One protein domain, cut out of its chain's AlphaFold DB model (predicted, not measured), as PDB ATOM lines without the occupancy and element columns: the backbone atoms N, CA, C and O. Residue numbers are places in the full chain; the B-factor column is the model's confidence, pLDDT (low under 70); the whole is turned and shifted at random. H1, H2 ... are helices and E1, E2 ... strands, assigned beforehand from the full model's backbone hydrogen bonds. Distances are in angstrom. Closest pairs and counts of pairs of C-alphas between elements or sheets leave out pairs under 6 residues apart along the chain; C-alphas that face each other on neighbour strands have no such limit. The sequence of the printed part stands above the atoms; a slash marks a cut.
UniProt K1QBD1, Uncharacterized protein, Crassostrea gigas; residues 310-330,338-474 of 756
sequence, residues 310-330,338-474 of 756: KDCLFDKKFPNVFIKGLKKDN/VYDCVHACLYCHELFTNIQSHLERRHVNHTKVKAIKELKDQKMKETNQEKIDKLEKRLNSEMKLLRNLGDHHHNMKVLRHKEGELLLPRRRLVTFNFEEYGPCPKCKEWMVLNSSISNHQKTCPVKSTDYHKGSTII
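AT A GLANCE: This is residues 310 to 330 and 338 to 474 of the 756 residues of an uncharacterized protein of Crassostrea gigas (UniProt K1QBD1). One long helix, H3, runs the length of the domain, and small parts are set along it. H2 folds back beside its first half as a helical hairpin, the strand hairpin E1 and E2 lies by its last end, H1 and the looped stretch before it lie over one side, and the strand hairpin E3 and E4 lies over the opposite side, with H4 and H5 beyond it. The printed part has 158 residues with five named helices and four named strands, in the order E1 E2 H1 H2 H3 E3 E4 H4 H5; both two-stranded sheets are antiparallel, and the class is mostly helix. The whole is compact, with a radius of gyration of the C-alphas of 17.3 A and spans of 54 by 37 by 35 A.

HOW THE PARTS SIT: E1, residues 312 to 314, and E2, residues 321 to 324, form an antiparallel hairpin at 150 degrees, with N 313 and O 323 2.8 A apart. Residues 321 to 322 of E2 also pair, parallel, with residues 420 to 421. The closest C-alphas of E2 and H3, residues 385 to 417, are those of Val 321 and Val 414, 7.3 A apart. E3, residues 437 to 439, and E4, residues 446 to 448, form another antiparallel hairpin, at 141 degrees, with N 447 and O 438 2.9 A apart. The closest C-alphas of H3 and E3 are those of His 408 and Pro 439, 6.8 A apart. H2, residues 367 to 379, touches H3 at a shallow tilt of 24 degrees, opposite ways, closest at the C-alphas of Lys 379 and Ile 388, 5.5 A; H3 does so with residues 388 to 402 alone. H1, residues 355 to 362, only just touches H2, with 3 pairs of C-alphas within 8 A, the closest those of Leu 359 and Val 369, 6.9 A. H4, residues 453 to 459, and H5, residues 469 to 474, are close but not clearly touching, with the C-alphas of Ile 453 and Lys 469 7.4 A apart, and both are apart from H3. Every O i to N i+4 pair is within hydrogen-bond range in H1, H2 and H5; H3 has 28 of 29, and H4 has 1 of 3 beside 3 of 4 O i to N i+3 pairs.

IN THESE COORDINATES: E1 begins at C-alpha 312 (-21.564, -47.414, -42.933) and E2 is 10.5 A long. H1 measures 10.3 A and H2 18.5 A. H3 runs 47.8 A from C-alpha 385 (15.050, -39.047, -20.310) to C-alpha 417 (-14.711, -39.776, -57.676). E3 and E4 each measure 7.3 A, H4 10.1 A, and H5 8.7 A, ending at C-alpha 474 (-11.036, -20.493, -47.099).

THE WHOLE: The two C-alphas farthest apart, those of Lys 317 and Thr 383, are 55.1 A apart. Residues 331 to 337 are not printed, and C-alphas 330 and 338 stand 11.8 A apart across this cut. The link from H3 to E3, 19 residues, is long. The mean pLDDT of the printed part is 85.8; residues 326 to 330, 338 to 340, 428 to 430 and 465 to 467 are under 70.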
ATOM      1  N   LYS A 310     -24.474 -51.963 -43.129       78.62
ATOM      2  CA  LYS A 310     -25.002 -51.691 -41.777       78.62
ATOM      3  C   LYS A 310     -24.014 -50.960 -40.852       78.62
ATOM      4  O   LYS A 310     -24.434 -50.365 -39.861       78.62
ATOM      5  N   ASP A 311     -22.717 -51.040 -41.157       82.44
ATOM      6  CA  ASP A 311     -21.631 -50.380 -40.435       82.44
ATOM      7  C   ASP A 311     -21.240 -49.036 -41.081       82.44
ATOM      8  O   ASP A 311     -20.359 -48.350 -40.563       82.44
ATOM      9  N   CYS A 312     -21.877 -48.632 -42.186       86.19
ATOM     10  CA  CYS A 312     -21.564 -47.414 -42.933       86.19
ATOM     11  C   CYS A 312     -22.569 -46.284 -42.652       86.19
ATOM     12  O   CYS A 312     -23.772 -46.493 -42.503       86.19
ATOM     13  N   LEU A 313     -22.069 -45.048 -42.600       86.56
ATOM     14  CA  LEU A 313     -22.867 -43.824 -42.600       86.56
ATOM     15  C   LEU A 313     -22.641 -43.112 -43.936       86.56
ATOM     16  O   LEU A 313     -21.629 -42.432 -44.112       86.56
ATOM     17  N   PHE A 314     -23.573 -43.304 -44.865       88.75
ATOM     18  CA  PHE A 314     -23.558 -42.708 -46.200       88.75
ATOM     19  C   PHE A 314     -23.912 -41.213 -46.172       88.75
ATOM     20  O   PHE A 314     -24.592 -40.732 -45.258       88.75
ATOM     21  N   ASP A 315     -23.425 -40.467 -47.163       88.12
ATOM     22  CA  ASP A 315     -23.748 -39.054 -47.346       88.12
ATOM     23  C   ASP A 315     -25.147 -38.857 -47.962       88.12
ATOM     24  O   ASP A 315     -25.639 -39.686 -48.725       88.12
ATOM     25  N   LYS A 316     -25.802 -37.733 -47.639       85.25
ATOM     26  CA  LYS A 316     -27.160 -37.425 -48.126       85.25
ATOM     27  C   LYS A 316     -27.231 -36.988 -49.592       85.25
ATOM     28  O   LYS A 316     -28.297 -37.094 -50.186       85.25
ATOM     29  N   LYS A 317     -26.151 -36.422 -50.136       86.06
ATOM     30  CA  LYS A 317     -26.047 -35.921 -51.517       86.06
ATOM     31  C   LYS A 317     -25.294 -36.904 -52.411       86.06
ATOM     32  O   LYS A 317     -25.620 -37.035 -53.586       86.06
ATOM     33  N   PHE A 318     -24.294 -37.582 -51.854       87.38
ATOM     34  CA  PHE A 318     -23.406 -38.501 -52.560       87.38
ATOM     35  C   PHE A 318     -23.511 -39.904 -51.941       87.38
ATOM     36  O   PHE A 318     -22.655 -40.271 -51.138       87.38
ATOM     37  N   PRO A 319     -24.538 -40.708 -52.284       85.25
ATOM     38  CA  PRO A 319     -24.828 -41.973 -51.597       85.25
ATOM     39  C   PRO A 319     -23.697 -43.010 -51.681       85.25
ATOM     40  O   PRO A 319     -23.653 -43.917 -50.861       85.25
ATOM     41  N   ASN A 320     -22.754 -42.855 -52.616       87.94
ATOM     42  CA  ASN A 320     -21.582 -43.724 -52.746       87.94
ATOM     43  C   ASN A 320     -20.403 -43.295 -51.840       87.94
ATOM     44  O   ASN A 320     -19.419 -44.027 -51.735       87.94
ATOM     45  N   VAL A 321     -20.471 -42.125 -51.187       90.81
ATOM     46  CA  VAL A 321     -19.483 -41.649 -50.201       90.81
ATOM     47  C   VAL A 321     -19.979 -41.961 -48.795       90.81
ATOM     48  O   VAL A 321     -21.110 -41.632 -48.436       90.81
ATOM     49  N   PHE A 322     -19.123 -42.547 -47.962       90.50
ATOM     50  CA  PHE A 322     -19.486 -42.923 -46.595       90.50
ATOM     51  C   PHE A 322     -18.334 -42.766 -45.602       90.50
ATOM     52  O   PHE A 322     -17.183 -42.542 -45.969       90.50
ATOM     53  N   ILE A 323     -18.656 -42.919 -44.319       88.94
ATOM     54  CA  ILE A 323     -17.687 -43.160 -43.242       88.94
ATOM     55  C   ILE A 323     -18.091 -44.423 -42.487       88.94
ATOM     56  O   ILE A 323     -19.288 -44.665 -42.311       88.94
ATOM     57  N   LYS A 324     -17.139 -45.208 -41.972       84.81
ATOM     58  CA  LYS A 324     -17.494 -46.269 -41.021       84.81
ATOM     59  C   LYS A 324     -18.094 -45.657 -39.750       84.81
ATOM     60  O   LYS A 324     -17.486 -44.809 -39.091       84.81
ATOM     61  N   GLY A 325     -19.298 -46.091 -39.400       75.69
ATOM     62  CA  GLY A 325     -19.980 -45.729 -38.168       75.69
ATOM     63  C   GLY A 325     -19.307 -46.349 -36.944       75.69
ATOM     64  O   GLY A 325     -18.746 -47.443 -36.987       75.69
ATOM     65  N   LEU A 326     -19.385 -45.654 -35.809       69.38
ATOM     66  CA  LEU A 326     -18.987 -46.220 -34.520       69.38
ATOM     67  C   LEU A 326     -19.990 -47.297 -34.087       69.38
ATOM     68  O   LEU A 326     -21.147 -46.985 -33.764       69.38
ATOM     69  N   LYS A 327     -19.528 -48.552 -34.031       61.25
ATOM     70  CA  LYS A 327     -20.260 -49.642 -33.381       61.25
ATOM     71  C   LYS A 327     -20.546 -49.260 -31.929       61.25
ATOM     72  O   LYS A 327     -19.706 -48.708 -31.226       61.25
ATOM     73  N   LYS A 328     -21.782 -49.511 -31.495       48.47
ATOM     74  CA  LYS A 328     -22.148 -49.484 -30.074       48.47
ATOM     75  C   LYS A 328     -22.016 -50.920 -29.606       48.47
ATOM     76  O   LYS A 328     -22.849 -51.737 -29.994       48.47
ATOM     77  N   ASP A 329     -20.967 -51.221 -28.854       46.34
ATOM     78  CA  ASP A 329     -20.631 -52.606 -28.543       46.34
ATOM     79  C   ASP A 329     -21.775 -53.330 -27.828       46.34
ATOM     80  O   ASP A 329     -22.304 -52.880 -26.806       46.34
ATOM     81  N   ASN A 330     -22.127 -54.500 -28.359       37.84
ATOM     82  CA  ASN A 330     -22.820 -55.506 -27.575       37.84
ATOM     83  C   ASN A 330     -21.817 -56.013 -26.533       37.84
ATOM     84  O   ASN A 330     -20.754 -56.504 -26.901       37.84
ATOM     85  N   VAL A 338     -11.692 -52.185 -29.957       49.75
ATOM     86  CA  VAL A 338     -12.083 -52.411 -31.357       49.75
ATOM     87  C   VAL A 338     -11.035 -51.756 -32.264       49.75
ATOM     88  O   VAL A 338     -11.077 -50.546 -32.486       49.75
ATOM     89  N   TYR A 339     -10.083 -52.550 -32.767       52.19
ATOM     90  CA  TYR A 339      -9.006 -52.127 -33.679       52.19
ATOM     91  C   TYR A 339      -9.549 -51.808 -35.092       52.19
ATOM     92  O   TYR A 339      -9.270 -52.488 -36.074       52.19
ATOM     93  N   ASP A 340     -10.384 -50.769 -35.175       67.06
ATOM     94  CA  ASP A 340     -11.223 -50.433 -36.336       67.06
ATOM     95  C   ASP A 340     -10.705 -49.230 -37.153       67.06
ATOM     96  O   ASP A 340     -11.369 -48.753 -38.090       67.06
ATOM     97  N   CYS A 341      -9.548 -48.693 -36.765       78.06
ATOM     98  CA  CYS A 341      -8.817 -47.651 -37.480       78.06
ATOM     99  C   CYS A 341      -8.072 -48.259 -38.673       78.06
ATOM    100  O   CYS A 341      -7.467 -49.320 -38.563       78.06
ATOM    101  N   VAL A 342      -8.138 -47.574 -39.811       88.94
ATOM    102  CA  VAL A 342      -7.337 -47.865 -41.002       88.94
ATOM    103  C   VAL A 342      -6.819 -46.544 -41.550       88.94
ATOM    104  O   VAL A 342      -7.520 -45.534 -41.453       88.94
ATOM    105  N   HIS A 343      -5.620 -46.580 -42.114       92.12
ATOM    106  CA  HIS A 343      -4.965 -45.450 -42.757       92.12
ATOM    107  C   HIS A 343      -4.540 -45.836 -44.172       92.12
ATOM    108  O   HIS A 343      -4.174 -46.989 -44.417       92.12
ATOM    109  N   ALA A 344      -4.566 -44.877 -45.092       94.56
ATOM    110  CA  ALA A 344      -4.041 -45.071 -46.437       94.56
ATOM    111  C   ALA A 344      -2.521 -44.865 -46.458       94.56
ATOM    112  O   ALA A 344      -1.997 -43.931 -45.847       94.56
ATOM    113  N   CYS A 345      -1.795 -45.710 -47.188       94.56
ATOM    114  CA  CYS A 345      -0.365 -45.507 -47.388       94.56
ATOM    115  C   CYS A 345      -0.092 -44.372 -48.387       94.56
ATOM    116  O   CYS A 345      -0.670 -44.316 -49.474       94.56
ATOM    117  N   LEU A 346       0.854 -43.485 -48.059       93.19
ATOM    118  CA  LEU A 346       1.275 -42.412 -48.966       93.19
ATOM    119  C   LEU A 346       1.917 -42.942 -50.261       93.19
ATOM    120  O   LEU A 346       1.910 -42.226 -51.252       93.19
ATOM    121  N   TYR A 347       2.450 -44.168 -50.262       92.69
ATOM    122  CA  TYR A 347       3.285 -44.687 -51.349       92.69
ATOM    123  C   TYR A 347       2.588 -45.736 -52.226       92.69
ATOM    124  O   TYR A 347       2.604 -45.595 -53.438       92.69
ATOM    125  N   CYS A 348       1.944 -46.753 -51.642       91.00
ATOM    126  CA  CYS A 348       1.174 -47.756 -52.402       91.00
ATOM    127  C   CYS A 348      -0.344 -47.495 -52.433       91.00
ATOM    128  O   CYS A 348      -1.072 -48.205 -53.116       91.00
ATOM    129  N   HIS A 349      -0.839 -46.494 -51.694       88.62
ATOM    130  CA  HIS A 349      -2.252 -46.067 -51.654       88.62
ATOM    131  C   HIS A 349      -3.284 -47.107 -51.168       88.62
ATOM    132  O   HIS A 349      -4.481 -46.818 -51.136       88.62
ATOM    133  N   GLU A 350      -2.835 -48.276 -50.712       89.75
ATOM    134  CA  GLU A 350      -3.662 -49.283 -50.043       89.75
ATOM    135  C   GLU A 350      -3.988 -48.906 -48.582       89.75
ATOM    136  O   GLU A 350      -3.340 -48.046 -47.974       89.75
ATOM    137  N   LEU A 351      -5.012 -49.558 -48.012       91.75
ATOM    138  CA  LEU A 351      -5.518 -49.316 -46.655       91.75
ATOM    139  C   LEU A 351      -4.983 -50.347 -45.648       91.75
ATOM    140  O   LEU A 351      -5.257 -51.539 -45.777       91.75
ATOM    141  N   PHE A 352      -4.329 -49.884 -44.579       90.19
ATOM    142  CA  PHE A 352      -3.759 -50.737 -43.527       90.19
ATOM    143  C   PHE A 352      -4.279 -50.372 -42.137       90.19
ATOM    144  O   PHE A 352      -4.462 -49.197 -41.820       90.19
ATOM    145  N   THR A 353      -4.473 -51.376 -41.277       87.75
ATOM    146  CA  THR A 353      -4.733 -51.184 -39.838       87.75
ATOM    147  C   THR A 353      -3.457 -50.752 -39.112       87.75
ATOM    148  O   THR A 353      -3.420 -49.676 -38.524       87.75
ATOM    149  N   ASN A 354      -2.380 -51.539 -39.227       88.62
ATOM    150  CA  ASN A 354      -1.044 -51.176 -38.750       88.62
ATOM    151  C   ASN A 354      -0.208 -50.580 -39.896       88.62
ATOM    152  O   ASN A 354       0.556 -51.260 -40.586       88.62
ATOM    153  N   ILE A 355      -0.386 -49.277 -40.106       89.12
ATOM    154  CA  ILE A 355       0.330 -48.509 -41.130       89.12
ATOM    155  C   ILE A 355       1.821 -48.311 -40.800       89.12
ATOM    156  O   ILE A 355       2.636 -48.223 -41.716       89.12
ATOM    157  N   GLN A 356       2.205 -48.299 -39.518       88.69
ATOM    158  CA  GLN A 356       3.603 -48.141 -39.096       88.69
ATOM    159  C   GLN A 356       4.453 -49.342 -39.540       88.69
ATOM    160  O   GLN A 356       5.426 -49.168 -40.273       88.69
ATOM    161  N   SER A 357       4.042 -50.565 -39.193       89.06
ATOM    162  CA  SER A 357       4.745 -51.784 -39.609       89.06
ATOM    163  C   SER A 357       4.696 -52.010 -41.122       89.06
ATOM    164  O   SER A 357       5.631 -52.580 -41.679       89.06
ATOM    165  N   HIS A 358       3.648 -51.548 -41.813       93.12
ATOM    166  CA  HIS A 358       3.623 -51.537 -43.278       93.12
ATOM    167  C   HIS A 358       4.729 -50.632 -43.852       93.12
ATOM    168  O   HIS A 358       5.531 -51.087 -44.672       93.12
ATOM    169  N   LEU A 359       4.812 -49.375 -43.396       91.75
ATOM    170  CA  LEU A 359       5.815 -48.411 -43.863       91.75
ATOM    171  C   LEU A 359       7.245 -48.902 -43.596       91.75
ATOM    172  O   LEU A 359       8.096 -48.823 -44.478       91.75
ATOM    173  N   GLU A 360       7.496 -49.467 -42.417       88.12
ATOM    174  CA  GLU A 360       8.815 -49.971 -42.015       88.12
ATOM    175  C   GLU A 360       9.255 -51.226 -42.785       88.12
ATOM    176  O   GLU A 360      10.452 -51.415 -42.992       88.12
ATOM    177  N   ARG A 361       8.314 -52.065 -43.247       89.12
ATOM    178  CA  ARG A 361       8.613 -53.298 -44.003       89.12
ATOM    179  C   ARG A 361       8.652 -53.100 -45.520       89.12
ATOM    180  O   ARG A 361       9.459 -53.737 -46.185       89.12
ATOM    181  N   ARG A 362       7.774 -52.258 -46.082       90.44
ATOM    182  CA  ARG A 362       7.636 -52.059 -47.544       90.44
ATOM    183  C   ARG A 362       8.255 -50.760 -48.060       90.44
ATOM    184  O   ARG A 362       8.677 -50.717 -49.207       90.44
ATOM    185  N   HIS A 363       8.338 -49.722 -47.228       91.56
ATOM    186  CA  HIS A 363       8.685 -48.359 -47.651       91.56
ATOM    187  C   HIS A 363       9.924 -47.783 -46.943       91.56
ATOM    188  O   HIS A 363      10.179 -46.580 -47.019       91.56
ATOM    189  N   VAL A 364      10.749 -48.644 -46.333       87.94
ATOM    190  CA  VAL A 364      11.994 -48.296 -45.612       87.94
ATOM    191  C   VAL A 364      12.970 -47.426 -46.417       87.94
ATOM    192  O   VAL A 364      13.761 -46.690 -45.835       87.94
ATOM    193  N   ASN A 365      12.914 -47.478 -47.752       86.50
ATOM    194  CA  ASN A 365      13.812 -46.720 -48.619       86.50
ATOM    195  C   ASN A 365      13.397 -45.259 -48.859       86.50
ATOM    196  O   ASN A 365      14.270 -44.456 -49.202       86.50
ATOM    197  N   HIS A 366      12.133 -44.879 -48.637       90.06
ATOM    198  CA  HIS A 366      11.683 -43.502 -48.867       90.06
ATOM    199  C   HIS A 366      12.191 -42.546 -47.777       90.06
ATOM    200  O   HIS A 366      12.196 -42.865 -46.589       90.06
ATOM    201  N   THR A 367      12.554 -41.325 -48.175       89.75
ATOM    202  CA  THR A 367      13.196 -40.305 -47.320       89.75
ATOM    203  C   THR A 367      12.458 -40.017 -46.007       89.75
ATOM    204  O   THR A 367      13.084 -39.970 -44.951       89.75
ATOM    205  N   LYS A 368      11.123 -39.884 -46.040       89.00
ATOM    206  CA  LYS A 368      10.303 -39.635 -44.837       89.00
ATOM    207  C   LYS A 368      10.290 -40.834 -43.875       89.00
ATOM    208  O   LYS A 368      10.235 -40.633 -42.666       89.00
ATOM    209  N   VAL A 369      10.379 -42.063 -44.390       92.25
ATOM    210  CA  VAL A 369      10.441 -43.291 -43.574       92.25
ATOM    211  C   VAL A 369      11.844 -43.481 -42.989       92.25
ATOM    212  O   VAL A 369      11.961 -43.804 -41.810       92.25
ATOM    213  N   LYS A 370      12.903 -43.188 -43.761       92.06
ATOM    214  CA  LYS A 370      14.294 -43.152 -43.269       92.06
ATOM    215  C   LYS A 370      14.452 -42.191 -42.090       92.06
ATOM    216  O   LYS A 370      14.857 -42.629 -41.021       92.06
ATOM    217  N   ALA A 371      13.998 -40.944 -42.224       90.62
ATOM    218  CA  ALA A 371      14.055 -39.952 -41.145       90.62
ATOM    219  C   ALA A 371      13.286 -40.383 -39.873       90.62
ATOM    220  O   ALA A 371      13.726 -40.124 -38.755       90.62
ATOM    221  N   ILE A 372      12.151 -41.075 -40.024       92.69
ATOM    222  CA  ILE A 372      11.399 -41.667 -38.904       92.69
ATOM    223  C   ILE A 372      12.194 -42.797 -38.234       92.69
ATOM    224  O   ILE A 372      12.262 -42.847 -37.006       92.69
ATOM    225  N   LYS A 373      12.823 -43.680 -39.018       91.69
ATOM    226  CA  LYS A 373      13.668 -44.758 -38.492       91.69
ATOM    227  C   LYS A 373      14.903 -44.204 -37.776       91.69
ATOM    228  O   LYS A 373      15.185 -44.620 -36.661       91.69
ATOM    229  N   GLU A 374      15.565 -43.202 -38.346       92.00
ATOM    230  CA  GLU A 374      16.689 -42.497 -37.720       92.00
ATOM    231  C   GLU A 374      16.304 -41.880 -36.364       92.00
ATOM    232  O   GLU A 374      17.092 -41.939 -35.424       92.00
ATOM    233  N   LEU A 375      15.084 -41.342 -36.222       92.38
ATOM    234  CA  LEU A 375      14.570 -40.850 -34.936       92.38
ATOM    235  C   LEU A 375      14.301 -41.981 -33.926       92.38
ATOM    236  O   LEU A 375      14.540 -41.780 -32.734       92.38
ATOM    237  N   LYS A 376      13.859 -43.168 -34.371       91.94
ATOM    238  CA  LYS A 376      13.768 -44.366 -33.510       91.94
ATOM    239  C   LYS A 376      15.154 -44.835 -33.067       91.94
ATOM    240  O   LYS A 376      15.384 -45.001 -31.872       91.94
ATOM    241  N   ASP A 377      16.092 -44.957 -34.001       92.56
ATOM    242  CA  ASP A 377      17.471 -45.379 -33.738       92.56
ATOM    243  C   ASP A 377      18.212 -44.381 -32.824       92.56
ATOM    244  O   ASP A 377      19.078 -44.785 -32.050       92.56
ATOM    245  N   GLN A 378      17.863 -43.089 -32.876       92.56
ATOM    246  CA  GLN A 378      18.315 -42.069 -31.921       92.56
ATOM    247  C   GLN A 378      17.668 -42.249 -30.539       92.56
ATOM    248  O   GLN A 378      18.390 -42.223 -29.545       92.56
ATOM    249  N   LYS A 379      16.346 -42.480 -30.454       93.31
ATOM    250  CA  LYS A 379      15.651 -42.726 -29.173       93.31
ATOM    251  C   LYS A 379      16.250 -43.933 -28.438       93.31
ATOM    252  O   LYS A 379      16.479 -43.847 -27.240       93.31
ATOM    253  N   MET A 380      16.553 -45.014 -29.159       90.56
ATOM    254  CA  MET A 380      17.126 -46.253 -28.604       90.56
ATOM    255  C   MET A 380      18.582 -46.123 -28.117       90.56
ATOM    256  O   MET A 380      19.054 -46.997 -27.396       90.56
ATOM    257  N   LYS A 381      19.313 -45.077 -28.527       92.50
ATOM    258  CA  LYS A 381      20.733 -44.855 -28.173       92.50
ATOM    259  C   LYS A 381      20.941 -43.743 -27.145       92.50
ATOM    260  O   LYS A 381      22.049 -43.574 -26.645       92.50
ATOM    261  N   GLU A 382      19.910 -42.955 -26.871       93.00
ATOM    262  CA  GLU A 382      19.965 -41.845 -25.928       93.00
ATOM    263  C   GLU A 382      19.576 -42.319 -24.524       93.00
ATOM    264  O   GLU A 382      18.593 -43.031 -24.357       93.00
ATOM    265  N   THR A 383      20.334 -41.906 -23.507       89.31
ATOM    266  CA  THR A 383      20.123 -42.321 -22.107       89.31
ATOM    267  C   THR A 383      19.501 -41.226 -21.240       89.31
ATOM    268  O   THR A 383      19.050 -41.489 -20.128       89.31
ATOM    269  N   ASN A 384      19.451 -39.982 -21.724       94.25
ATOM    270  CA  ASN A 384      18.845 -38.869 -21.000       94.25
ATOM    271  C   ASN A 384      17.328 -38.793 -21.260       94.25
ATOM    272  O   ASN A 384      16.905 -38.441 -22.363       94.25
ATOM    273  N   GLN A 385      16.517 -39.040 -20.225       91.69
ATOM    274  CA  GLN A 385      15.050 -39.047 -20.310       91.69
ATOM    275  C   GLN A 385      14.459 -37.780 -20.951       91.69
ATOM    276  O   GLN A 385      13.587 -37.871 -21.809       91.69
ATOM    277  N   GLU A 386      14.965 -36.592 -20.611       93.44
ATOM    278  CA  GLU A 386      14.441 -35.320 -21.128       93.44
ATOM    279  C   GLU A 386      14.675 -35.161 -22.644       93.44
ATOM    280  O   GLU A 386      13.927 -34.453 -23.323       93.44
ATOM    281  N   LYS A 387      15.676 -35.854 -23.204       93.12
ATOM    282  CA  LYS A 387      15.873 -35.979 -24.655       93.12
ATOM    283  C   LYS A 387      15.074 -37.133 -25.267       93.12
ATOM    284  O   LYS A 387      14.549 -36.943 -26.362       93.12
ATOM    285  N   ILE A 388      14.953 -38.282 -24.591       91.38
ATOM    286  CA  ILE A 388      14.101 -39.411 -25.020       91.38
ATOM    287  C   ILE A 388      12.672 -38.904 -25.256       91.38
ATOM    288  O   ILE A 388      12.123 -39.083 -26.341       91.38
ATOM    289  N   ASP A 389      12.132 -38.146 -24.302       92.38
ATOM    290  CA  ASP A 389      10.860 -37.426 -24.385       92.38
ATOM    291  C   ASP A 389      10.744 -36.511 -25.615       92.38
ATOM    292  O   ASP A 389       9.701 -36.454 -26.271       92.38
ATOM    293  N   LYS A 390      11.798 -35.748 -25.928       93.31
ATOM    294  CA  LYS A 390      11.825 -34.821 -27.074       93.31
ATOM    295  C   LYS A 390      11.874 -35.577 -28.403       93.31
ATOM    296  O   LYS A 390      11.188 -35.182 -29.347       93.31
ATOM    297  N   LEU A 391      12.648 -36.662 -28.470       92.56
ATOM    298  CA  LEU A 391      12.731 -37.553 -29.629       92.56
ATOM    299  C   LEU A 391      11.400 -38.275 -29.863       92.56
ATOM    300  O   LEU A 391      10.918 -38.280 -30.988       92.56
ATOM    301  N   GLU A 392      10.753 -38.773 -28.809       92.75
ATOM    302  CA  GLU A 392       9.404 -39.355 -28.820       92.75
ATOM    303  C   GLU A 392       8.352 -38.368 -29.349       92.75
ATOM    304  O   GLU A 392       7.631 -38.654 -30.308       92.75
ATOM    305  N   LYS A 393       8.302 -37.156 -28.778       91.06
ATOM    306  CA  LYS A 393       7.369 -36.096 -29.194       91.06
ATOM    307  C   LYS A 393       7.589 -35.688 -30.661       91.06
ATOM    308  O   LYS A 393       6.619 -35.371 -31.357       91.06
ATOM    309  N   ARG A 394       8.830 -35.749 -31.167       91.81
ATOM    310  CA  ARG A 394       9.157 -35.533 -32.588       91.81
ATOM    311  C   ARG A 394       8.753 -36.721 -33.467       91.81
ATOM    312  O   ARG A 394       8.025 -36.516 -34.432       91.81
ATOM    313  N   LEU A 395       9.154 -37.940 -33.114       92.50
ATOM    314  CA  LEU A 395       8.826 -39.189 -33.810       92.50
ATOM    315  C   LEU A 395       7.313 -39.336 -34.024       92.50
ATOM    316  O   LEU A 395       6.859 -39.534 -35.150       92.50
ATOM    317  N   ASN A 396       6.529 -39.148 -32.961       89.94
ATOM    318  CA  ASN A 396       5.071 -39.239 -33.012       89.94
ATOM    319  C   ASN A 396       4.447 -38.130 -33.874       89.94
ATOM    320  O   ASN A 396       3.419 -38.354 -34.517       89.94
ATOM    321  N   SER A 397       5.088 -36.957 -33.949       91.06
ATOM    322  CA  SER A 397       4.673 -35.863 -34.835       91.06
ATOM    323  C   SER A 397       4.943 -36.182 -36.309       91.06
ATOM    324  O   SER A 397       4.027 -36.056 -37.121       91.06
ATOM    325  N   GLU A 398       6.144 -36.656 -36.660       91.31
ATOM    326  CA  GLU A 398       6.496 -37.042 -38.039       91.31
ATOM    327  C   GLU A 398       5.652 -38.237 -38.521       91.31
ATOM    328  O   GLU A 398       5.076 -38.201 -39.609       91.31
ATOM    329  N   MET A 399       5.469 -39.263 -37.679       91.38
ATOM    330  CA  MET A 399       4.604 -40.414 -37.973       91.38
ATOM    331  C   MET A 399       3.130 -40.008 -38.132       91.38
ATOM    332  O   MET A 399       2.407 -40.567 -38.959       91.38
ATOM    333  N   LYS A 400       2.647 -39.018 -37.371       91.88
ATOM    334  CA  LYS A 400       1.298 -38.468 -37.570       91.88
ATOM    335  C   LYS A 400       1.193 -37.671 -38.878       91.88
ATOM    336  O   LYS A 400       0.192 -37.806 -39.575       91.88
ATOM    337  N   LEU A 401       2.213 -36.896 -39.250       92.88
ATOM    338  CA  LEU A 401       2.243 -36.173 -40.528       92.88
ATOM    339  C   LEU A 401       2.264 -37.124 -41.732       92.88
ATOM    340  O   LEU A 401       1.517 -36.904 -42.686       92.88
ATOM    341  N   LEU A 402       3.053 -38.201 -41.679       93.19
ATOM    342  CA  LEU A 402       3.123 -39.188 -42.757       93.19
ATOM    343  C   LEU A 402       1.792 -39.944 -42.940       93.19
ATOM    344  O   LEU A 402       1.330 -40.079 -44.074       93.19
ATOM    345  N   ARG A 403       1.131 -40.341 -41.840       93.38
ATOM    346  CA  ARG A 403      -0.234 -40.908 -41.864       93.38
ATOM    347  C   ARG A 403      -1.252 -39.937 -42.465       93.38
ATOM    348  O   ARG A 403      -1.950 -40.290 -43.412       93.38
ATOM    349  N   ASN A 404      -1.286 -38.698 -41.973       93.88
ATOM    350  CA  ASN A 404      -2.216 -37.677 -42.460       93.88
ATOM    351  C   ASN A 404      -2.050 -37.379 -43.961       93.88
ATOM    352  O   ASN A 404      -3.031 -37.042 -44.617       93.88
ATOM    353  N   LEU A 405      -0.830 -37.466 -44.509       93.56
ATOM    354  CA  LEU A 405      -0.576 -37.277 -45.942       93.56
ATOM    355  C   LEU A 405      -1.181 -38.405 -46.790       93.56
ATOM    356  O   LEU A 405      -1.821 -38.117 -47.800       93.56
ATOM    357  N   GLY A 406      -1.022 -39.664 -46.369       94.81
ATOM    358  CA  GLY A 406      -1.634 -40.814 -47.042       94.81
ATOM    359  C   GLY A 406      -3.163 -40.763 -46.989       94.81
ATOM    360  O   GLY A 406      -3.818 -40.789 -48.034       94.81
ATOM    361  N   ASP A 407      -3.728 -40.558 -45.794       94.62
ATOM    362  CA  ASP A 407      -5.172 -40.366 -45.598       94.62
ATOM    363  C   ASP A 407      -5.712 -39.192 -46.426       94.62
ATOM    364  O   ASP A 407      -6.808 -39.263 -46.985       94.62
ATOM    365  N   HIS A 408      -4.942 -38.105 -46.550       94.88
ATOM    366  CA  HIS A 408      -5.323 -36.968 -47.376       94.88
ATOM    367  C   HIS A 408      -5.349 -37.305 -48.863       94.88
ATOM    368  O   HIS A 408      -6.332 -36.945 -49.507       94.88
ATOM    369  N   HIS A 409      -4.354 -38.018 -49.401       93.19
ATOM    370  CA  HIS A 409      -4.369 -38.418 -50.808       93.19
ATOM    371  C   HIS A 409      -5.576 -39.316 -51.130       93.19
ATOM    372  O   HIS A 409      -6.330 -39.022 -52.062       93.19
ATOM    373  N   HIS A 410      -5.835 -40.335 -50.304       94.50
ATOM    374  CA  HIS A 410      -7.013 -41.201 -50.441       94.50
ATOM    375  C   HIS A 410      -8.328 -40.407 -50.365       94.50
ATOM    376  O   HIS A 410      -9.173 -40.512 -51.252       94.50
ATOM    377  N   ASN A 411      -8.480 -39.531 -49.370       94.06
ATOM    378  CA  ASN A 411      -9.676 -38.699 -49.231       94.06
ATOM    379  C   ASN A 411      -9.859 -37.702 -50.392       94.06
ATOM    380  O   ASN A 411     -10.992 -37.377 -50.747       94.06
ATOM    381  N   MET A 412      -8.771 -37.232 -51.014       92.56
ATOM    382  CA  MET A 412      -8.838 -36.431 -52.242       92.56
ATOM    383  C   MET A 412      -9.272 -37.275 -53.452       92.56
ATOM    384  O   MET A 412     -10.033 -36.773 -54.280       92.56
ATOM    385  N   LYS A 413      -8.888 -38.559 -53.541       91.69
ATOM    386  CA  LYS A 413      -9.438 -39.485 -54.550       91.69
ATOM    387  C   LYS A 413     -10.938 -39.724 -54.345       91.69
ATOM    388  O   LYS A 413     -11.685 -39.601 -55.314       91.69
ATOM    389  N   VAL A 414     -11.394 -39.951 -53.109       92.06
ATOM    390  CA  VAL A 414     -12.829 -40.068 -52.752       92.06
ATOM    391  C   VAL A 414     -13.614 -38.801 -53.116       92.06
ATOM    392  O   VAL A 414     -14.695 -38.882 -53.695       92.06
ATOM    393  N   LEU A 415     -13.050 -37.618 -52.850       89.62
ATOM    394  CA  LEU A 415     -13.624 -36.322 -53.231       89.62
ATOM    395  C   LEU A 415     -13.774 -36.150 -54.752       89.62
ATOM    396  O   LEU A 415     -14.811 -35.660 -55.197       89.62
ATOM    397  N   ARG A 416     -12.770 -36.551 -55.545       87.69
ATOM    398  CA  ARG A 416     -12.829 -36.487 -57.018       87.69
ATOM    399  C   ARG A 416     -13.882 -37.447 -57.581       87.69
ATOM    400  O   ARG A 416     -14.736 -37.021 -58.353       87.69
ATOM    401  N   HIS A 417     -13.846 -38.710 -57.156       88.38
ATOM    402  CA  HIS A 417     -14.711 -39.776 -57.676       88.38
ATOM    403  C   HIS A 417     -16.150 -39.730 -57.134       88.38
ATOM    404  O   HIS A 417     -17.041 -40.321 -57.734       88.38
ATOM    405  N   LYS A 418     -16.391 -39.036 -56.010       89.06
ATOM    406  CA  LYS A 418     -17.675 -39.024 -55.277       89.06
ATOM    407  C   LYS A 418     -18.145 -40.434 -54.884       89.06
ATOM    408  O   LYS A 418     -19.341 -40.708 -54.802       89.06
ATOM    409  N   GLU A 419     -17.185 -41.311 -54.600       90.38
ATOM    410  CA  GLU A 419     -17.381 -42.682 -54.131       90.38
ATOM    411  C   GLU A 419     -16.253 -43.074 -53.162       90.38
ATOM    412  O   GLU A 419     -15.104 -42.669 -53.345       90.38
ATOM    413  N   GLY A 420     -16.571 -43.901 -52.161       90.88
ATOM    414  CA  GLY A 420     -15.609 -44.551 -51.268       90.88
ATOM    415  C   GLY A 420     -15.685 -44.079 -49.814       90.88
ATOM    416  O   GLY A 420     -16.491 -43.218 -49.452       90.88
ATOM    417  N   GLU A 421     -14.835 -44.658 -48.960       92.25
ATOM    418  CA  GLU A 421     -14.780 -44.278 -47.546       92.25
ATOM    419  C   GLU A 421     -13.908 -43.041 -47.324       92.25
ATOM    420  O   GLU A 421     -12.719 -43.055 -47.646       92.25
ATOM    421  N   LEU A 422     -14.459 -42.015 -46.675       91.88
ATOM    422  CA  LEU A 422     -13.684 -40.896 -46.152       91.88
ATOM    423  C   LEU A 422     -13.022 -41.279 -44.814       91.88
ATOM    424  O   LEU A 422     -13.690 -41.470 -43.794       91.88
ATOM    425  N   LEU A 423     -11.692 -41.350 -44.795       92.06
ATOM    426  CA  LEU A 423     -10.902 -41.657 -43.604       92.06
ATOM    427  C   LEU A 423     -10.894 -40.461 -42.644       92.06
ATOM    428  O   LEU A 423     -10.493 -39.354 -43.005       92.06
ATOM    429  N   LEU A 424     -11.347 -40.681 -41.407       88.31
ATOM    430  CA  LEU A 424     -11.494 -39.643 -40.382       88.31
ATOM    431  C   LEU A 424     -10.927 -40.099 -39.025       88.31
ATOM    432  O   LEU A 424     -11.383 -41.127 -38.512       88.31
ATOM    433  N   PRO A 425     -10.057 -39.302 -38.367       79.31
ATOM    434  CA  PRO A 425      -9.542 -39.608 -37.027       79.31
ATOM    435  C   PRO A 425     -10.616 -39.620 -35.928       79.31
ATOM    436  O   PRO A 425     -10.480 -40.320 -34.930       79.31
ATOM    437  N   ARG A 426     -11.692 -38.831 -36.081       74.38
ATOM    438  CA  ARG A 426     -12.811 -38.762 -35.121       74.38
ATOM    439  C   ARG A 426     -14.144 -38.959 -35.856       74.38
ATOM    440  O   ARG A 426     -14.636 -38.056 -36.533       74.38
ATOM    441  N   ARG A 427     -14.727 -40.155 -35.723       72.88
ATOM    442  CA  ARG A 427     -15.990 -40.574 -36.367       72.88
ATOM    443  C   ARG A 427     -17.214 -40.021 -35.614       72.88
ATOM    444  O   ARG A 427     -17.189 -39.889 -34.392       72.88
ATOM    445  N   ARG A 428     -18.300 -39.700 -36.331       67.25
ATOM    446  CA  ARG A 428     -19.585 -39.255 -35.744       67.25
ATOM    447  C   ARG A 428     -20.568 -40.428 -35.583       67.25
ATOM    448  O   ARG A 428     -20.427 -41.465 -36.214       67.25
ATOM    449  N   LEU A 429     -21.563 -40.253 -34.707       61.56
ATOM    450  CA  LEU A 429     -22.490 -41.309 -34.253       61.56
ATOM    451  C   LEU A 429     -23.908 -41.261 -34.862       61.56
ATOM    452  O   LEU A 429     -24.732 -42.100 -34.489       61.56
ATOM    453  N   VAL A 430     -24.233 -40.248 -35.681       67.25
ATOM    454  CA  VAL A 430     -25.635 -39.912 -36.024       67.25
ATOM    455  C   VAL A 430     -25.826 -39.514 -37.489       67.25
ATOM    456  O   VAL A 430     -26.620 -40.141 -38.178       67.25
ATOM    457  N   THR A 431     -25.124 -38.485 -37.969       76.75
ATOM    458  CA  THR A 431     -25.224 -37.993 -39.352       76.75
ATOM    459  C   THR A 431     -23.841 -37.750 -39.937       76.75
ATOM    460  O   THR A 431     -22.965 -37.193 -39.269       76.75
ATOM    461  N   PHE A 432     -23.675 -38.147 -41.196       84.31
ATOM    462  CA  PHE A 432     -22.557 -37.765 -42.046       84.31
ATOM    463  C   PHE A 432     -23.032 -36.710 -43.060       84.31
ATOM    464  O   PHE A 432     -24.208 -36.670 -43.427       84.31
ATOM    465  N   ASN A 433     -22.123 -35.808 -43.415       85.81
ATOM    466  CA  ASN A 433     -22.292 -34.776 -44.431       85.81
ATOM    467  C   ASN A 433     -20.896 -34.454 -44.967       85.81
ATOM    468  O   ASN A 433     -20.093 -33.841 -44.265       85.81
ATOM    469  N   PHE A 434     -20.595 -34.881 -46.183       83.62
ATOM    470  CA  PHE A 434     -19.286 -34.763 -46.815       83.62
ATOM    471  C   PHE A 434     -18.819 -33.301 -46.994       83.62
ATOM    472  O   PHE A 434     -17.617 -33.014 -47.010       83.62
ATOM    473  N   GLU A 435     -19.747 -32.346 -47.077       84.25
ATOM    474  CA  GLU A 435     -19.432 -30.916 -47.185       84.25
ATOM    475  C   GLU A 435     -18.921 -30.315 -45.863       84.25
ATOM    476  O   GLU A 435     -18.196 -29.326 -45.886       84.25
ATOM    477  N   GLU A 436     -19.217 -30.934 -44.712       86.88
ATOM    478  CA  GLU A 436     -18.745 -30.482 -43.391       86.88
ATOM    479  C   GLU A 436     -17.276 -30.838 -43.089       86.88
ATOM    480  O   GLU A 436     -16.773 -30.441 -42.032       86.88
ATOM    481  N   TYR A 437     -16.589 -31.563 -43.982       89.62
ATOM    482  CA  TYR A 437     -15.221 -32.055 -43.784       89.62
ATOM    483  C   TYR A 437     -14.221 -31.538 -44.829       89.62
ATOM    484  O   TYR A 437     -14.518 -31.438 -46.025       89.62
ATOM    485  N   GLY A 438     -12.993 -31.307 -44.364       90.88
ATOM    486  CA  GLY A 438     -11.814 -31.035 -45.189       90.88
ATOM    487  C   GLY A 438     -10.503 -31.252 -44.412       90.88
ATOM    488  O   GLY A 438     -10.559 -31.468 -43.201       90.88
ATOM    489  N   PRO A 439      -9.337 -31.229 -45.081       93.88
ATOM    490  CA  PRO A 439      -8.014 -31.416 -44.479       93.88
ATOM    491  C   PRO A 439      -7.466 -30.133 -43.844       93.88
ATOM    492  O   PRO A 439      -7.505 -29.078 -44.468       93.88
ATOM    493  N   CYS A 440      -6.847 -30.213 -42.665       91.75
ATOM    494  CA  CYS A 440      -6.076 -29.106 -42.088       91.75
ATOM    495  C   CYS A 440      -5.014 -28.601 -43.091       91.75
ATOM    496  O   CYS A 440      -4.190 -29.408 -43.530       91.75
ATOM    497  N   PRO A 441      -4.937 -27.294 -43.425       89.88
ATOM    498  CA  PRO A 441      -4.020 -26.812 -44.460       89.88
ATOM    499  C   PRO A 441      -2.550 -27.167 -44.215       89.88
ATOM    500  O   PRO A 441      -1.815 -27.418 -45.174       89.88
ATOM    501  N   LYS A 442      -2.147 -27.237 -42.935       89.75
ATOM    502  CA  LYS A 442      -0.767 -27.480 -42.497       89.75
ATOM    503  C   LYS A 442      -0.429 -28.965 -42.353       89.75
ATOM    504  O   LYS A 442       0.506 -29.430 -42.988       89.75
ATOM    505  N   CYS A 443      -1.178 -29.713 -41.540       91.56
ATOM    506  CA  CYS A 443      -0.858 -31.111 -41.216       91.56
ATOM    507  C   CYS A 443      -1.706 -32.152 -41.971       91.56
ATOM    508  O   CYS A 443      -1.561 -33.338 -41.698       91.56
ATOM    509  N   LYS A 444      -2.610 -31.715 -42.861       93.88
ATOM    510  CA  LYS A 444      -3.523 -32.508 -43.713       93.88
ATOM    511  C   LYS A 444      -4.556 -33.415 -43.015       93.88
ATOM    512  O   LYS A 444      -5.367 -34.034 -43.695       93.88
ATOM    513  N   GLU A 445      -4.609 -33.426 -41.681       92.44
ATOM    514  CA  GLU A 445      -5.617 -34.152 -40.883       92.44
ATOM    515  C   GLU A 445      -7.056 -33.767 -41.281       92.44
ATOM    516  O   GLU A 445      -7.401 -32.584 -41.254       92.44
ATOM    517  N   TRP A 446      -7.909 -34.735 -41.635       91.94
ATOM    518  CA  TRP A 446      -9.300 -34.454 -42.021       91.94
ATOM    519  C   TRP A 446     -10.217 -34.245 -40.813       91.94
ATOM    520  O   TRP A 446     -10.218 -35.013 -39.852       91.94
ATOM    521  N   MET A 447     -11.014 -33.179 -40.868       89.69
ATOM    522  CA  MET A 447     -11.619 -32.558 -39.690       89.69
ATOM    523  C   MET A 447     -12.942 -31.850 -40.015       89.69
ATOM    524  O   MET A 447     -13.160 -31.411 -41.144       89.69
ATOM    525  N   VAL A 448     -13.824 -31.699 -39.016       88.06
ATOM    526  CA  VAL A 448     -15.094 -30.964 -39.186       88.06
ATOM    527  C   VAL A 448     -14.859 -29.454 -39.143       88.06
ATOM    528  O   VAL A 448     -14.444 -28.918 -38.110       88.06
ATOM    529  N   LEU A 449     -15.230 -28.754 -40.214       84.06
ATOM    530  CA  LEU A 449     -14.949 -27.326 -40.402       84.06
ATOM    531  C   LEU A 449     -15.646 -26.429 -39.365       84.06
ATOM    532  O   LEU A 449     -15.044 -25.531 -38.778       84.06
ATOM    533  N   ASN A 450     -16.915 -26.706 -39.067       75.06
ATOM    534  CA  ASN A 450     -17.703 -25.834 -38.196       75.06
ATOM    535  C   ASN A 450     -17.293 -25.920 -36.718       75.06
ATOM    536  O   ASN A 450     -17.275 -24.890 -36.036       75.06
ATOM    537  N   SER A 451     -16.953 -27.123 -36.231       74.94
ATOM    538  CA  SER A 451     -16.810 -27.418 -34.795       74.94
ATOM    539  C   SER A 451     -15.435 -27.918 -34.342       74.94
ATOM    540  O   SER A 451     -15.201 -27.965 -33.138       74.94
ATOM    541  N   SER A 452     -14.548 -28.357 -35.244       79.94
ATOM    542  CA  SER A 452     -13.310 -29.058 -34.853       79.94
ATOM    543  C   SER A 452     -12.043 -28.206 -34.965       79.94
ATOM    544  O   SER A 452     -11.087 -28.477 -34.240       79.94
ATOM    545  N   ILE A 453     -12.027 -27.158 -35.799       82.50
ATOM    546  CA  ILE A 453     -10.779 -26.443 -36.128       82.50
ATOM    547  C   ILE A 453     -10.109 -25.814 -34.897       82.50
ATOM    548  O   ILE A 453      -8.934 -26.071 -34.660       82.50
ATOM    549  N   SER A 454     -10.856 -25.113 -34.038       81.56
ATOM    550  CA  SER A 454     -10.310 -24.520 -32.802       81.56
ATOM    551  C   SER A 454      -9.814 -25.544 -31.765       81.56
ATOM    552  O   SER A 454      -9.053 -25.183 -30.870       81.56
ATOM    553  N   ASN A 455     -10.236 -26.811 -31.861       82.38
ATOM    554  CA  ASN A 455      -9.745 -27.882 -30.989       82.38
ATOM    555  C   ASN A 455      -8.489 -28.521 -31.587       82.38
ATOM    556  O   ASN A 455      -7.473 -28.617 -30.906       82.38
ATOM    557  N   HIS A 456      -8.531 -28.871 -32.875       86.31
ATOM    558  CA  HIS A 456      -7.376 -29.378 -33.614       86.31
ATOM    559  C   HIS A 456      -6.206 -28.381 -33.618       86.31
ATOM    560  O   HIS A 456      -5.063 -28.799 -33.519       86.31
ATOM    561  N   GLN A 457      -6.453 -27.064 -33.650       82.06
ATOM    562  CA  GLN A 457      -5.402 -26.041 -33.540       82.06
ATOM    563  C   GLN A 457      -4.480 -26.266 -32.324       82.06
ATOM    564  O   GLN A 457      -3.278 -26.021 -32.416       82.06
ATOM    565  N   LYS A 458      -5.023 -26.757 -31.199       82.88
ATOM    566  CA  LYS A 458      -4.262 -27.034 -29.969       82.88
ATOM    567  C   LYS A 458      -3.387 -28.289 -30.074       82.88
ATOM    568  O   LYS A 458      -2.339 -28.344 -29.441       82.88
ATOM    569  N   THR A 459      -3.819 -29.280 -30.858       84.25
ATOM    570  CA  THR A 459      -3.203 -30.617 -30.988       84.25
ATOM    571  C   THR A 459      -2.616 -30.888 -32.384       84.25
ATOM    572  O   THR A 459      -2.252 -32.019 -32.717       84.25
ATOM    573  N   CYS A 460      -2.507 -29.849 -33.215       87.31
ATOM    574  CA  CYS A 460      -1.900 -29.904 -34.538       87.31
ATOM    575  C   CYS A 460      -0.377 -30.089 -34.403       87.31
ATOM    576  O   CYS A 460       0.262 -29.260 -33.747       87.31
ATOM    577  N   PRO A 461       0.234 -31.099 -35.061       85.00
ATOM    578  CA  PRO A 461       1.692 -31.268 -35.066       85.00
ATOM    579  C   PRO A 461       2.432 -30.026 -35.584       85.00
ATOM    580  O   PRO A 461       3.477 -29.647 -35.062       85.00
ATOM    581  N   VAL A 462       1.850 -29.340 -36.575       85.75
ATOM    582  CA  VAL A 462       2.375 -28.079 -37.117       85.75
ATOM    583  C   VAL A 462       1.749 -26.906 -36.362       85.75
ATOM    584  O   VAL A 462       0.681 -26.406 -36.731       85.75
ATOM    585  N   LYS A 463       2.413 -26.470 -35.288       77.44
ATOM    586  CA  LYS A 463       1.999 -25.296 -34.502       77.44
ATOM    587  C   LYS A 463       1.996 -24.023 -35.362       77.44
ATOM    588  O   LYS A 463       2.744 -23.894 -36.328       77.44
ATOM    589  N   SER A 464       1.129 -23.074 -35.012       70.94
ATOM    590  CA  SER A 464       0.942 -21.819 -35.748       70.94
ATOM    591  C   SER A 464       0.554 -20.690 -34.802       70.94
ATOM    592  O   SER A 464      -0.390 -20.849 -34.033       70.94
ATOM    593  N   THR A 465       1.229 -19.547 -34.909       66.31
ATOM    594  CA  THR A 465       0.809 -18.281 -34.288       66.31
ATOM    595  C   THR A 465      -0.381 -17.679 -35.037       66.31
ATOM    596  O   THR A 465      -1.389 -17.321 -34.433       66.31
ATOM    597  N   ASP A 466      -0.305 -17.666 -36.369       65.62
ATOM    598  CA  ASP A 466      -1.147 -16.811 -37.216       65.62
ATOM    599  C   ASP A 466      -2.412 -17.556 -37.681       65.62
ATOM    600  O   ASP A 466      -2.597 -17.859 -38.860       65.62
ATOM    601  N   TYR A 467      -3.255 -17.960 -36.728       69.88
ATOM    602  CA  TYR A 467      -4.487 -18.704 -37.002       69.88
ATOM    603  C   TYR A 467      -5.737 -17.816 -36.925       69.88
ATOM    604  O   TYR A 467      -6.047 -17.242 -35.882       69.88
ATOM    605  N   HIS A 468      -6.521 -17.817 -38.006       77.38
ATOM    606  CA  HIS A 468      -7.879 -17.269 -38.059       77.38
ATOM    607  C   HIS A 468      -8.842 -18.315 -38.639       77.38
ATOM    608  O   HIS A 468      -8.479 -19.041 -39.571       77.38
ATOM    609  N   LYS A 469     -10.071 -18.402 -38.103       77.81
ATOM    610  CA  LYS A 469     -11.037 -19.450 -38.480       77.81
ATOM    611  C   LYS A 469     -11.488 -19.309 -39.938       77.81
ATOM    612  O   LYS A 469     -11.322 -20.275 -40.681       77.81
ATOM    613  N   GLY A 470     -11.969 -18.136 -40.362       75.31
ATOM    614  CA  GLY A 470     -12.382 -17.885 -41.746       75.31
ATOM    615  C   GLY A 470     -11.258 -18.135 -42.749       75.31
ATOM    616  O   GLY A 470     -11.415 -18.957 -43.645       75.31
ATOM    617  N   SER A 471     -10.074 -17.546 -42.532       80.38
ATOM    618  CA  SER A 471      -8.885 -17.780 -43.378       80.38
ATOM    619  C   SER A 471      -8.522 -19.267 -43.496       80.38
ATOM    620  O   SER A 471      -8.232 -19.753 -44.590       80.38
ATOM    621  N   THR A 472      -8.617 -20.029 -42.400       82.69
ATOM    622  CA  THR A 472      -8.394 -21.483 -42.441       82.69
ATOM    623  C   THR A 472      -9.473 -22.189 -43.264       82.69
ATOM    624  O   THR A 472      -9.140 -23.022 -44.097       82.69
ATOM    625  N   ILE A 473     -10.754 -21.851 -43.092       82.50
ATOM    626  CA  ILE A 473     -11.857 -22.448 -43.866       82.50
ATOM    627  C   ILE A 473     -11.730 -22.125 -45.361       82.50
ATOM    628  O   ILE A 473     -11.912 -23.021 -46.182       82.50
ATOM    629  N   ILE A 474     -11.326 -20.903 -45.718       81.19
ATOM    630  CA  ILE A 474     -11.036 -20.493 -47.099       81.19
ATOM    631  C   ILE A 474      -9.884 -21.328 -47.680       81.19
ATOM    632  O   ILE A 474     -10.031 -21.905 -48.757       81.19
TER     633      ILE A 474